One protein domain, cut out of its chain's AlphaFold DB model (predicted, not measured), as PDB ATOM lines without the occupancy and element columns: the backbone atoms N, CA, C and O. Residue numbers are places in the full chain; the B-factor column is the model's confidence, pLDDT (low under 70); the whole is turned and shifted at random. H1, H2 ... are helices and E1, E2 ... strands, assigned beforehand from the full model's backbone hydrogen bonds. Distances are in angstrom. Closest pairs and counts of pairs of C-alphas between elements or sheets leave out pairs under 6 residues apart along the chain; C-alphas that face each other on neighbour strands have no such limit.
ATOM      1  N   GLY A   2       3.019 -35.878  24.108       83.19
ATOM      2  CA  GLY A   2       4.088 -35.438  25.029       83.19
ATOM      3  C   GLY A   2       3.620 -34.946  26.407       83.19
ATOM      4  O   GLY A   2       4.182 -35.350  27.423       83.19
ATOM      5  N   ASP A   3       2.543 -34.159  26.466       89.12
ATOM      6  CA  ASP A   3       2.024 -33.637  27.739       89.12
ATOM      7  C   ASP A   3       1.483 -34.726  28.667       89.12
ATOM      8  O   ASP A   3       1.674 -34.661  29.882       89.12
ATOM      9  N   MET A   4       0.855 -35.760  28.106       83.31
ATOM     10  CA  MET A   4       0.382 -36.914  28.872       83.31
ATOM     11  C   MET A   4       1.560 -37.661  29.505       83.31
ATOM     12  O   MET A   4       1.533 -37.940  30.701       83.31
ATOM     13  N   ILE A   5       2.623 -37.918  28.738       86.38
ATOM     14  CA  ILE A   5       3.835 -38.582  29.245       86.38
ATOM     15  C   ILE A   5       4.483 -37.746  30.355       86.38
ATOM     16  O   ILE A   5       4.895 -38.290  31.378       86.38
ATOM     17  N   LYS A   6       4.521 -36.415  30.203       90.69
ATOM     18  CA  LYS A   6       5.042 -35.513  31.238       90.69
ATOM     19  C   LYS A   6       4.223 -35.592  32.531       90.69
ATOM     20  O   LYS A   6       4.809 -35.666  33.610       90.69
ATOM     21  N   ARG A   7       2.889 -35.623  32.436       89.19
ATOM     22  CA  ARG A   7       1.994 -35.773  33.600       89.19
ATOM     23  C   ARG A   7       2.148 -37.133  34.280       89.19
ATOM     24  O   ARG A   7       2.229 -37.178  35.505       89.19
ATOM     25  N   LEU A   8       2.250 -38.218  33.509       88.50
ATOM     26  CA  LEU A   8       2.492 -39.563  34.045       88.50
ATOM     27  C   LEU A   8       3.842 -39.642  34.758       88.50
ATOM     28  O   LEU A   8       3.908 -40.127  35.883       88.50
ATOM     29  N   ARG A   9       4.899 -39.079  34.159       90.69
ATOM     30  CA  ARG A   9       6.221 -39.010  34.792       90.69
ATOM     31  C   ARG A   9       6.149 -38.341  36.163       90.69
ATOM     32  O   ARG A   9       6.692 -38.885  37.115       90.69
ATOM     33  N   ILE A  10       5.485 -37.189  36.270       92.69
ATOM     34  CA  ILE A  10       5.315 -36.491  37.556       92.69
ATOM     35  C   ILE A  10       4.534 -37.373  38.537       92.69
ATOM     36  O   ILE A  10       4.990 -37.590  39.654       92.69
ATOM     37  N   SER A  11       3.406 -37.928  38.089       91.69
ATOM     38  CA  SER A  11       2.498 -38.714  38.934       91.69
ATOM     39  C   SER A  11       3.129 -40.004  39.463       91.69
ATOM     40  O   SER A  11       2.722 -40.480  40.515       91.69
ATOM     41  N   PHE A  12       4.098 -40.583  38.746       92.38
ATOM     42  CA  PHE A  12       4.749 -41.855  39.094       92.38
ATOM     43  C   PHE A  12       6.128 -41.668  39.746       92.38
ATOM     44  O   PHE A  12       6.796 -42.648  40.070       92.38
ATOM     45  N   THR A  13       6.565 -40.421  39.946       94.19
ATOM     46  CA  THR A  13       7.832 -40.109  40.618       94.19
ATOM     47  C   THR A  13       7.562 -39.733  42.077       94.19
ATOM     48  O   THR A  13       6.744 -38.842  42.324       94.19
ATOM     49  N   PRO A  14       8.243 -40.342  43.066       94.50
ATOM     50  CA  PRO A  14       8.152 -39.906  44.458       94.50
ATOM     51  C   PRO A  14       8.458 -38.408  44.604       94.50
ATOM     52  O   PRO A  14       9.306 -37.877  43.894       94.50
ATOM     53  N   LYS A  15       7.843 -37.712  45.572       91.88
ATOM     54  CA  LYS A  15       8.124 -36.276  45.818       91.88
ATOM     55  C   LYS A  15       9.594 -35.978  46.140       91.88
ATOM     56  O   LYS A  15      10.065 -34.872  45.899       91.88
ATOM     57  N   LYS A  16      10.297 -36.954  46.717       90.00
ATOM     58  CA  LYS A  16      11.728 -36.907  47.029       90.00
ATOM     59  C   LYS A  16      12.405 -38.103  46.351       90.00
ATOM     60  O   LYS A  16      12.655 -39.096  47.032       90.00
ATOM     61  N   PRO A  17      12.604 -38.061  45.023       89.06
ATOM     62  CA  PRO A  17      13.199 -39.177  44.305       89.06
ATOM     63  C   PRO A  17      14.685 -39.289  44.651       89.06
ATOM     64  O   PRO A  17      15.351 -38.285  44.928       89.06
ATOM     65  N   SER A  18      15.210 -40.510  44.630       90.94
ATOM     66  CA  SER A  18      16.648 -40.731  44.717       90.94
ATOM     67  C   SER A  18      17.348 -40.267  43.427       90.94
ATOM     68  O   SER A  18      16.710 -39.986  42.410       90.94
ATOM     69  N   LYS A  19      18.683 -40.142  43.460       91.00
ATOM     70  CA  LYS A  19      19.465 -39.777  42.261       91.00
ATOM     71  C   LYS A  19      19.401 -40.850  41.168       91.00
ATOM     72  O   LYS A  19      19.572 -40.517  40.001       91.00
ATOM     73  N   ASP A  20      19.174 -42.101  41.559       91.38
ATOM     74  CA  ASP A  20      19.069 -43.261  40.678       91.38
ATOM     75  C   ASP A  20      17.845 -44.094  41.097       91.38
ATOM     76  O   ASP A  20      17.969 -44.975  41.955       91.38
ATOM     77  N   PRO A  21      16.646 -43.755  40.584       88.31
ATOM     78  CA  PRO A  21      15.394 -44.304  41.081       88.31
ATOM     79  C   PRO A  21      15.329 -45.816  40.884       88.31
ATOM     80  O   PRO A  21      15.401 -46.327  39.766       88.31
ATOM     81  N   GLN A  22      15.132 -46.537  41.983       94.25
ATOM     82  CA  GLN A  22      15.082 -47.995  41.971       94.25
ATOM     83  C   GLN A  22      13.638 -48.469  41.851       94.25
ATOM     84  O   GLN A  22      12.823 -48.238  42.749       94.25
ATOM     85  N   VAL A  23      13.328 -49.177  40.762       94.06
ATOM     86  CA  VAL A  23      12.014 -49.794  40.541       94.06
ATOM     87  C   VAL A  23      12.093 -51.281  40.858       94.06
ATOM     88  O   VAL A  23      12.909 -52.007  40.291       94.06
ATOM     89  N   LYS A  24      11.222 -51.750  41.749       95.44
ATOM     90  CA  LYS A  24      11.076 -53.175  42.065       95.44
ATOM     91  C   LYS A  24       9.636 -53.600  41.848       95.44
ATOM     92  O   LYS A  24       8.710 -52.877  42.206       95.44
ATOM     93  N   VAL A  25       9.470 -54.789  41.289       93.69
ATOM     94  CA  VAL A  25       8.173 -55.441  41.131       93.69
ATOM     95  C   VAL A  25       8.203 -56.694  41.991       93.69
ATOM     96  O   VAL A  25       9.079 -57.544  41.822       93.69
ATOM     97  N   ALA A  26       7.290 -56.781  42.954       93.06
ATOM     98  CA  ALA A  26       7.127 -57.971  43.775       93.06
ATOM     99  C   ALA A  26       6.690 -59.165  42.911       93.06
ATOM    100  O   ALA A  26       6.236 -59.005  41.777       93.06
ATOM    101  N   GLN A  27       6.811 -60.385  43.441       89.25
ATOM    102  CA  GLN A  27       6.320 -61.555  42.719       89.25
ATOM    103  C   GLN A  27       4.812 -61.438  42.465       89.25
ATOM    104  O   GLN A  27       4.027 -61.197  43.382       89.25
ATOM    105  N   VAL A  28       4.426 -61.631  41.205       88.69
ATOM    106  CA  VAL A  28       3.036 -61.661  40.751       88.69
ATOM    107  C   VAL A  28       2.749 -62.985  40.055       88.69
ATOM    108  O   VAL A  28       3.635 -63.590  39.440       88.69
ATOM    109  N   SER A  29       1.499 -63.432  40.133       87.00
ATOM    110  CA  SER A  29       1.034 -64.589  39.374       87.00
ATOM    111  C   SER A  29       1.148 -64.314  37.874       87.00
ATOM    112  O   SER A  29       0.793 -63.238  37.391       87.00
ATOM    113  N   ARG A  30       1.642 -65.303  37.128       89.06
ATOM    114  CA  ARG A  30       1.819 -65.229  35.675       89.06
ATOM    115  C   ARG A  30       1.334 -66.511  35.018       89.06
ATOM    116  O   ARG A  30       1.584 -67.598  35.536       89.06
ATOM    117  N   THR A  31       0.728 -66.377  33.847       90.19
ATOM    118  CA  THR A  31       0.213 -67.502  33.060       90.19
ATOM    119  C   THR A  31       0.674 -67.344  31.621       90.19
ATOM    120  O   THR A  31       0.417 -66.314  31.004       90.19
ATOM    121  N   GLY A  32       1.371 -68.347  31.080       81.94
ATOM    122  CA  GLY A  32       1.667 -68.421  29.643       81.94
ATOM    123  C   GLY A  32       2.353 -67.181  29.055       81.94
ATOM    124  O   GLY A  32       2.021 -66.765  27.953       81.94
ATOM    125  N   GLY A  33       3.268 -66.548  29.800       92.50
ATOM    126  CA  GLY A  33       3.969 -65.342  29.340       92.50
ATOM    127  C   GLY A  33       3.176 -64.038  29.474       92.50
ATOM    128  O   GLY A  33       3.617 -63.022  28.948       92.50
ATOM    129  N   LYS A  34       2.050 -64.043  30.190       95.12
ATOM    130  CA  LYS A  34       1.308 -62.845  30.595       95.12
ATOM    131  C   LYS A  34       1.315 -62.701  32.112       95.12
ATOM    132  O   LYS A  34       1.324 -63.702  32.833       95.12
ATOM    133  N   ALA A  35       1.305 -61.466  32.588       95.25
ATOM    134  CA  ALA A  35       1.177 -61.134  33.997       95.25
ATOM    135  C   ALA A  35       0.365 -59.847  34.149       95.25
ATOM    136  O   ALA A  35       0.491 -58.940  33.330       95.25
ATOM    137  N   VAL A  36      -0.431 -59.776  35.211       95.44
ATOM    138  CA  VAL A  36      -1.090 -58.542  35.644       95.44
ATOM    139  C   VAL A  36      -0.350 -58.053  36.878       95.44
ATOM    140  O   VAL A  36      -0.214 -58.791  37.856       95.44
ATOM    141  N   VAL A  37       0.155 -56.826  36.822       95.75
ATOM    142  CA  VAL A  37       0.953 -56.211  37.880       95.75
ATOM    143  C   VAL A  37       0.160 -55.050  38.482       95.75
ATOM    144  O   VAL A  37       0.063 -53.994  37.855       95.75
ATOM    145  N   PRO A  38      -0.432 -55.216  39.672       95.12
ATOM    146  CA  PRO A  38      -1.104 -54.119  40.353       95.12
ATOM    147  C   PRO A  38      -0.083 -53.158  40.985       95.12
ATOM    148  O   PRO A  38       1.036 -53.547  41.330       95.12
ATOM    149  N   SER A  39      -0.448 -51.881  41.112       93.81
ATOM    150  CA  SER A  39       0.458 -50.814  41.563       93.81
ATOM    151  C   SER A  39       0.960 -50.962  42.998       93.81
ATOM    152  O   SER A  39       2.047 -50.481  43.304       93.81
ATOM    153  N   ASP A  40       0.227 -51.666  43.860       94.06
ATOM    154  CA  ASP A  40       0.649 -52.003  45.228       94.06
ATOM    155  C   ASP A  40       1.816 -53.015  45.255       94.06
ATOM    156  O   ASP A  40       2.494 -53.178  46.270       94.06
ATOM    157  N   LYS A  41       2.069 -53.706  44.136       96.06
ATOM    158  CA  LYS A  41       3.192 -54.637  43.947       96.06
ATOM    159  C   LYS A  41       4.391 -53.994  43.256       96.06
ATOM    160  O   LYS A  41       5.396 -54.673  43.041       96.06
ATOM    161  N   ILE A  42       4.310 -52.710  42.921       95.44
ATOM    162  CA  ILE A  42       5.393 -51.944  42.303       95.44
ATOM    163  C   ILE A  42       5.886 -50.933  43.326       95.44
ATOM    164  O   ILE A  42       5.094 -50.153  43.845       95.44
ATOM    165  N   THR A  43       7.190 -50.901  43.583       96.25
ATOM    166  CA  THR A  43       7.805 -49.869  44.423       96.25
ATOM    167  C   THR A  43       8.813 -49.047  43.639       96.25
ATOM    168  O   THR A  43       9.642 -49.627  42.935       96.25
ATOM    169  N   VAL A  44       8.793 -47.729  43.826       95.94
ATOM    170  CA  VAL A  44       9.805 -46.785  43.338       95.94
ATOM    171  C   VAL A  44      10.461 -46.142  44.553       95.94
ATOM    172  O   VAL A  44       9.777 -45.545  45.383       95.94
ATOM    173  N   ASP A  45      11.773 -46.319  44.702       94.62
ATOM    174  CA  ASP A  45      12.527 -45.876  45.887       94.62
ATOM    175  C   ASP A  45      11.896 -46.351  47.215       94.62
ATOM    176  O   ASP A  45      11.859 -45.636  48.216       94.62
ATOM    177  N   GLY A  46      11.356 -47.575  47.215       94.38
ATOM    178  CA  GLY A  46      10.733 -48.204  48.384       94.38
ATOM    179  C   GLY A  46       9.299 -47.758  48.695       94.38
ATOM    180  O   GLY A  46       8.685 -48.337  49.587       94.38
ATOM    181  N   GLN A  47       8.735 -46.793  47.964       96.00
ATOM    182  CA  GLN A  47       7.323 -46.404  48.078       96.00
ATOM    183  C   GLN A  47       6.489 -47.124  47.023       96.00
ATOM    184  O   GLN A  47       6.919 -47.221  45.874       96.00
ATOM    185  N   THR A  48       5.304 -47.618  47.384       95.62
ATOM    186  CA  THR A  48       4.406 -48.253  46.413       95.62
ATOM    187  C   THR A  48       3.892 -47.236  45.394       95.62
ATOM    188  O   THR A  48       3.720 -46.051  45.696       95.62
ATOM    189  N   LEU A  49       3.673 -47.680  44.156       94.75
ATOM    190  CA  LEU A  49       3.316 -46.786  43.057       94.75
ATOM    191  C   LEU A  49       1.958 -46.098  43.276       94.75
ATOM    192  O   LEU A  49       1.811 -44.922  42.953       94.75
ATOM    193  N   ASP A  50       0.990 -46.792  43.871       93.75
ATOM    194  CA  ASP A  50      -0.304 -46.216  44.256       93.75
ATOM    195  C   ASP A  50      -0.166 -45.088  45.292       93.75
ATOM    196  O   ASP A  50      -0.777 -44.029  45.137       93.75
ATOM    197  N   ALA A  51       0.688 -45.261  46.303       94.00
ATOM    198  CA  ALA A  51       0.967 -44.237  47.305       94.00
ATOM    199  C   ALA A  51       1.622 -42.996  46.682       94.00
ATOM    200  O   ALA A  51       1.286 -41.864  47.043       94.00
ATOM    201  N   ILE A  52       2.516 -43.190  45.707       95.19
ATOM    202  CA  ILE A  52       3.137 -42.089  44.963       95.19
ATOM    203  C   ILE A  52       2.072 -41.305  44.187       95.19
ATOM    204  O   ILE A  52       2.006 -40.081  44.331       95.19
ATOM    205  N   ILE A  53       1.202 -41.992  43.438       92.81
ATOM    206  CA  ILE A  53       0.115 -41.366  42.667       92.81
ATOM    207  C   ILE A  53      -0.827 -40.579  43.587       92.81
ATOM    208  O   ILE A  53      -1.149 -39.419  43.312       92.81
ATOM    209  N   LEU A  54      -1.228 -41.178  44.711       93.19
ATOM    210  CA  LEU A  54      -2.075 -40.522  45.709       93.19
ATOM    211  C   LEU A  54      -1.407 -39.276  46.295       93.19
ATOM    212  O   LEU A  54      -2.072 -38.265  46.495       93.19
ATOM    213  N   SER A  55      -0.087 -39.295  46.502       93.62
ATOM    214  CA  SER A  55       0.641 -38.141  47.041       93.62
ATOM    215  C   SER A  55       0.589 -36.901  46.133       93.62
ATOM    216  O   SER A  55       0.742 -35.778  46.626       93.62
ATOM    217  N   HIS A  56       0.371 -37.096  44.828       93.06
ATOM    218  CA  HIS A  56       0.226 -36.038  43.821       93.06
ATOM    219  C   HIS A  56      -1.234 -35.724  43.475       93.06
ATOM    220  O   HIS A  56      -1.493 -34.857  42.642       93.06
ATOM    221  N   SER A  57      -2.186 -36.405  44.110       88.75
ATOM    222  CA  SER A  57      -3.617 -36.241  43.868       88.75
ATOM    223  C   SER A  57      -4.260 -35.369  44.947       88.75
ATOM    224  O   SER A  57      -3.936 -35.473  46.128       88.75
ATOM    225  N   THR A  58      -5.220 -34.530  44.562       85.62
ATOM    226  CA  THR A  58      -6.073 -33.792  45.505       85.62
ATOM    227  C   THR A  58      -7.459 -34.421  45.536       85.62
ATOM    228  O   THR A  58      -8.135 -34.457  44.513       85.62
ATOM    229  N   GLY A  59      -7.889 -34.903  46.705       84.25
ATOM    230  CA  GLY A  59      -9.244 -35.427  46.921       84.25
ATOM    231  C   GLY A  59      -9.410 -36.944  46.783       84.25
ATOM    232  O   GLY A  59     -10.496 -37.441  47.062       84.25
ATOM    233  N   LEU A  60      -8.356 -37.683  46.424       88.25
ATOM    234  CA  LEU A  60      -8.368 -39.151  46.382       88.25
ATOM    235  C   LEU A  60      -7.793 -39.740  47.675       88.25
ATOM    236  O   LEU A  60      -6.781 -39.256  48.189       88.25
ATOM    237  N   LYS A  61      -8.430 -40.791  48.196       89.31
ATOM    238  CA  LYS A  61      -7.989 -41.541  49.383       89.31
ATOM    239  C   LYS A  61      -7.337 -42.876  48.988       89.31
ATOM    240  O   LYS A  61      -7.554 -43.366  47.880       89.31
ATOM    241  N   PRO A  62      -6.568 -43.510  49.891       87.69
ATOM    242  CA  PRO A  62      -6.128 -44.891  49.701       87.69
ATOM    243  C   PRO A  62      -7.291 -45.820  49.326       87.69
ATOM    244  O   PRO A  62      -8.369 -45.726  49.907       87.69
ATOM    245  N   GLY A  63      -7.075 -46.689  48.335       85.50
ATOM    246  CA  GLY A  63      -8.101 -47.586  47.785       85.50
ATOM    247  C   GLY A  63      -8.981 -46.982  46.683       85.50
ATOM    248  O   GLY A  63      -9.638 -47.738  45.976       85.50
ATOM    249  N   GLN A  64      -8.949 -45.659  46.485       87.94
ATOM    250  CA  GLN A  64      -9.711 -44.968  45.430       87.94
ATOM    251  C   GLN A  64      -8.979 -44.879  44.091       87.94
ATOM    252  O   GLN A  64      -9.538 -44.440  43.091       87.94
ATOM    253  N   VAL A  65      -7.705 -45.267  44.074       87.19
ATOM    254  CA  VAL A  65      -6.887 -45.362  42.870       87.19
ATOM    255  C   VAL A  65      -6.502 -46.818  42.701       87.19
ATOM    256  O   VAL A  65      -5.880 -47.404  43.586       87.19
ATOM    257  N   ASN A  66      -6.855 -47.390  41.556       89.19
ATOM    258  CA  ASN A  66      -6.455 -48.734  41.180       89.19
ATOM    259  C   ASN A  66      -5.737 -48.664  39.837       89.19
ATOM    260  O   ASN A  66      -6.359 -48.376  38.814       89.19
ATOM    261  N   VAL A  67      -4.427 -48.904  39.853       92.12
ATOM    262  CA  VAL A  67      -3.617 -48.973  38.637       92.12
ATOM    263  C   VAL A  67      -3.119 -50.393  38.453       92.12
ATOM    264  O   VAL A  67      -2.585 -51.010  39.379       92.12
ATOM    265  N   LYS A  68      -3.279 -50.914  37.241       94.94
ATOM    266  CA  LYS A  68      -2.796 -52.237  36.852       94.94
ATOM    267  C   LYS A  68      -2.046 -52.138  35.540       94.94
ATOM    268  O   LYS A  68      -2.423 -51.388  34.647       94.94
ATOM    269  N   PHE A  69      -0.991 -52.924  35.424       95.12
ATOM    270  CA  PHE A  69      -0.204 -53.029  34.208       95.12
ATOM    271  C   PHE A  69      -0.279 -54.450  33.689       95.12
ATOM    272  O   PHE A  69       0.001 -55.397  34.428       95.12
ATOM    273  N   ASP A  70      -0.593 -54.598  32.409       95.94
ATOM    274  CA  ASP A  70      -0.437 -55.886  31.749       95.94
ATOM    275  C   ASP A  70       0.985 -55.974  31.217       95.94
ATOM    276  O   ASP A  70       1.446 -55.099  30.477       95.94
ATOM    277  N   ALA A  71       1.678 -57.044  31.588       95.25
ATOM    278  CA  ALA A  71       2.992 -57.371  31.075       95.25
ATOM    279  C   ALA A  71       2.913 -58.627  30.208       95.25
ATOM    280  O   ALA A  71       2.355 -59.647  30.618       95.25
ATOM    281  N   THR A  72       3.522 -58.567  29.028       96.31
ATOM    282  CA  THR A  72       3.596 -59.695  28.095       96.31
ATOM    283  C   THR A  72       5.044 -59.986  27.736       96.31
ATOM    284  O   THR A  72       5.843 -59.081  27.491       96.31
ATOM    285  N   LYS A  73       5.389 -61.271  27.689       95.50
ATOM    286  CA  LYS A  73       6.686 -61.755  27.232       95.50
ATOM    287  C   LYS A  73       6.693 -61.822  25.703       95.50
ATOM    288  O   LYS A  73       5.982 -62.641  25.127       95.50
ATOM    289  N   ILE A  74       7.500 -60.987  25.051       94.31
ATOM    290  CA  ILE A  74       7.592 -60.900  23.584       94.31
ATOM    291  C   ILE A  74       9.039 -61.190  23.196       94.31
ATOM    292  O   ILE A  74       9.931 -60.430  23.547       94.31
ATOM    293  N   GLY A  75       9.300 -62.322  22.537       92.12
ATOM    294  CA  GLY A  75      10.663 -62.699  22.128       92.12
ATOM    295  C   GLY A  75      11.647 -62.968  23.279       92.12
ATOM    296  O   GLY A  75      12.847 -63.038  23.044       92.12
ATOM    297  N   GLY A  76      11.172 -63.115  24.522       91.62
ATOM    298  CA  GLY A  76      12.013 -63.388  25.696       91.62
ATOM    299  C   GLY A  76      11.902 -62.329  26.800       91.62
ATOM    300  O   GLY A  76      11.598 -62.699  27.936       91.62
ATOM    301  N   PRO A  77      12.104 -61.036  26.518       94.62
ATOM    302  CA  PRO A  77      11.902 -59.976  27.503       94.62
ATOM    303  C   PRO A  77      10.421 -59.744  27.832       94.62
ATOM    304  O   PRO A  77       9.529 -60.076  27.048       94.62
ATOM    305  N   TRP A  78      10.163 -59.174  29.011       92.88
ATOM    306  CA  TRP A  78       8.834 -58.723  29.426       92.88
ATOM    307  C   TRP A  78       8.646 -57.253  29.073       92.88
ATOM    308  O   TRP A  78       9.513 -56.431  29.362       92.88
ATOM    309  N   TYR A  79       7.490 -56.929  28.506       93.75
ATOM    310  CA  TYR A  79       7.107 -55.571  28.143       93.75
ATOM    311  C   TYR A  79       5.788 -55.216  28.805       93.75
ATOM    312  O   TYR A  79       4.878 -56.041  28.839       93.75
ATOM    313  N   VAL A  80       5.673 -53.977  29.283       93.38
ATOM    314  CA  VAL A  80       4.374 -53.403  29.638       93.38
ATOM    315  C   VAL A  80       3.613 -53.171  28.339       93.38
ATOM    316  O   VAL A  80       4.054 -52.403  27.485       93.38
ATOM    317  N   THR A  81       2.497 -53.868  28.175       94.81
ATOM    318  CA  THR A  81       1.666 -53.813  26.968       94.81
ATOM    319  C   THR A  81       0.395 -53.001  27.165       94.81
ATOM    320  O   THR A  81      -0.197 -52.567  26.183       94.81
ATOM    321  N   ASN A  82      -0.022 -52.790  28.415       94.56
ATOM    322  CA  ASN A  82      -1.198 -51.996  28.748       94.56
ATOM    323  C   ASN A  82      -1.068 -51.392  30.154       94.56
ATOM    324  O   ASN A  82      -0.366 -51.936  31.011       94.56
ATOM    325  N   MET A  83      -1.771 -50.286  30.378       92.00
ATOM    326  CA  MET A  83      -1.954 -49.656  31.681       92.00
ATOM    327  C   MET A  83      -3.436 -49.339  31.847       92.00
ATOM    328  O   MET A  83      -3.989 -48.546  31.088       92.00
ATOM    329  N   ASP A  84      -4.044 -49.936  32.861       92.62
ATOM    330  CA  ASP A  84      -5.413 -49.673  33.279       92.62
ATOM    331  C   ASP A  84      -5.399 -48.787  34.530       92.62
ATOM    332  O   ASP A  84      -4.641 -49.036  35.474       92.62
ATOM    333  N   LEU A  85      -6.214 -47.735  34.516       88.25
ATOM    334  CA  LEU A  85      -6.387 -46.788  35.609       88.25
ATOM    335  C   LEU A  85      -7.881 -46.654  35.887       88.25
ATOM    336  O   LEU A  85      -8.626 -46.102  35.077       88.25
ATOM    337  N   ALA A  86      -8.283 -47.076  37.081       86.69
ATOM    338  CA  ALA A  86      -9.613 -46.850  37.615       86.69
ATOM    339  C   ALA A  86      -9.543 -45.928  38.837       86.69
ATOM    340  O   ALA A  86      -8.675 -46.079  39.703       86.69
ATOM    341  N   ILE A  87     -10.473 -44.974  38.896       82.06
ATOM    342  CA  ILE A  87     -10.660 -44.047  40.015       82.06
ATOM    343  C   ILE A  87     -12.081 -44.256  40.552       82.06
ATOM    344  O   ILE A  87     -13.019 -44.269  39.752       82.06
ATOM    345  N   GLY A  88     -12.238 -44.437  41.868       70.44
ATOM    346  CA  GLY A  88     -13.524 -44.729  42.523       70.44
ATOM    347  C   GLY A  88     -13.639 -44.159  43.925       70.44
ATOM    348  O   GLY A  88     -12.665 -44.267  44.693       70.44
TER     349      GLY A  88
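What this domain is: This is residues 2 to 88 of the 88 residues of an uncharacterized protein of Streptomyces yokosukanensis (UniProt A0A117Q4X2). A long hairpin, E4 and E5, with E2 beside E4, forms a narrow three-strand sheet; E1 and E3 make a second, small strand pair apart from E4 and E5, the short helix H2 comes near E3 at Ile 42 and near E4 at Val 65, and residues 2 to 7 of H1 stick out from the body. The 87 printed residues hold two named helices and five named strands, in the order H1 E1 E2 E3 H2 E4 E5, in a mixed class. The sheets E2 - E4 - E5 and E1 - E3 are antiparallel. The whole is compact, with a radius of gyration of the C-alphas of 13.6 A and spans of 39 by 33 by 28 A.

Where its parts are: Find C-alpha 2 at (4.088, -35.438, 25.029); from there H1 runs 14.4 A to residue 11. Next come E1, residues 23 to 25, 6.9 A; E2, residues 34 to 38, 13.3 A; E3, residues 42 to 44, 6.9 A; and H2, residues 49 to 55, 9.9 A. E4, residues 65 to 73, spans 26.4 A. E5, residues 78 to 87, spans 26.6 A, bends by 51 degrees at residue 81 and ends with C-alpha 87 at (-10.660, -44.047, 40.015).

How they stand to each other: Look first at inner strand E4: N 68 and O 84 of the hairpin partner E5 are 2.9 A apart, and N 69 and O 37 of E2 are 2.9 A apart, within hydrogen-bond range. In the other sheet, N 24 of E1 and O 43 of E3 are 2.9 A apart. H2 is on the three-strand sheet but only grazes it, with residues 49 to 54; its closest C-alphas to E4 are Asp 50 and Val 65, 6.8 A. H1 is close to H2 but not clearly touching, the closest C-alphas being Ser 11 and Ile 53 at 5.2 A, about perpendicular at 88 degrees. In H1 and H2 every O i to N i+4 pair is within hydrogen-bond range.

The domain as a whole: The farthest C-alphas, Gly 59 and Gly 75, are 41.9 A apart. The printed part has no cut, and H1 to E1 is a long link of 11 residues. Mean pLDDT of the printed part is 91.5, and no printed residue is under 70.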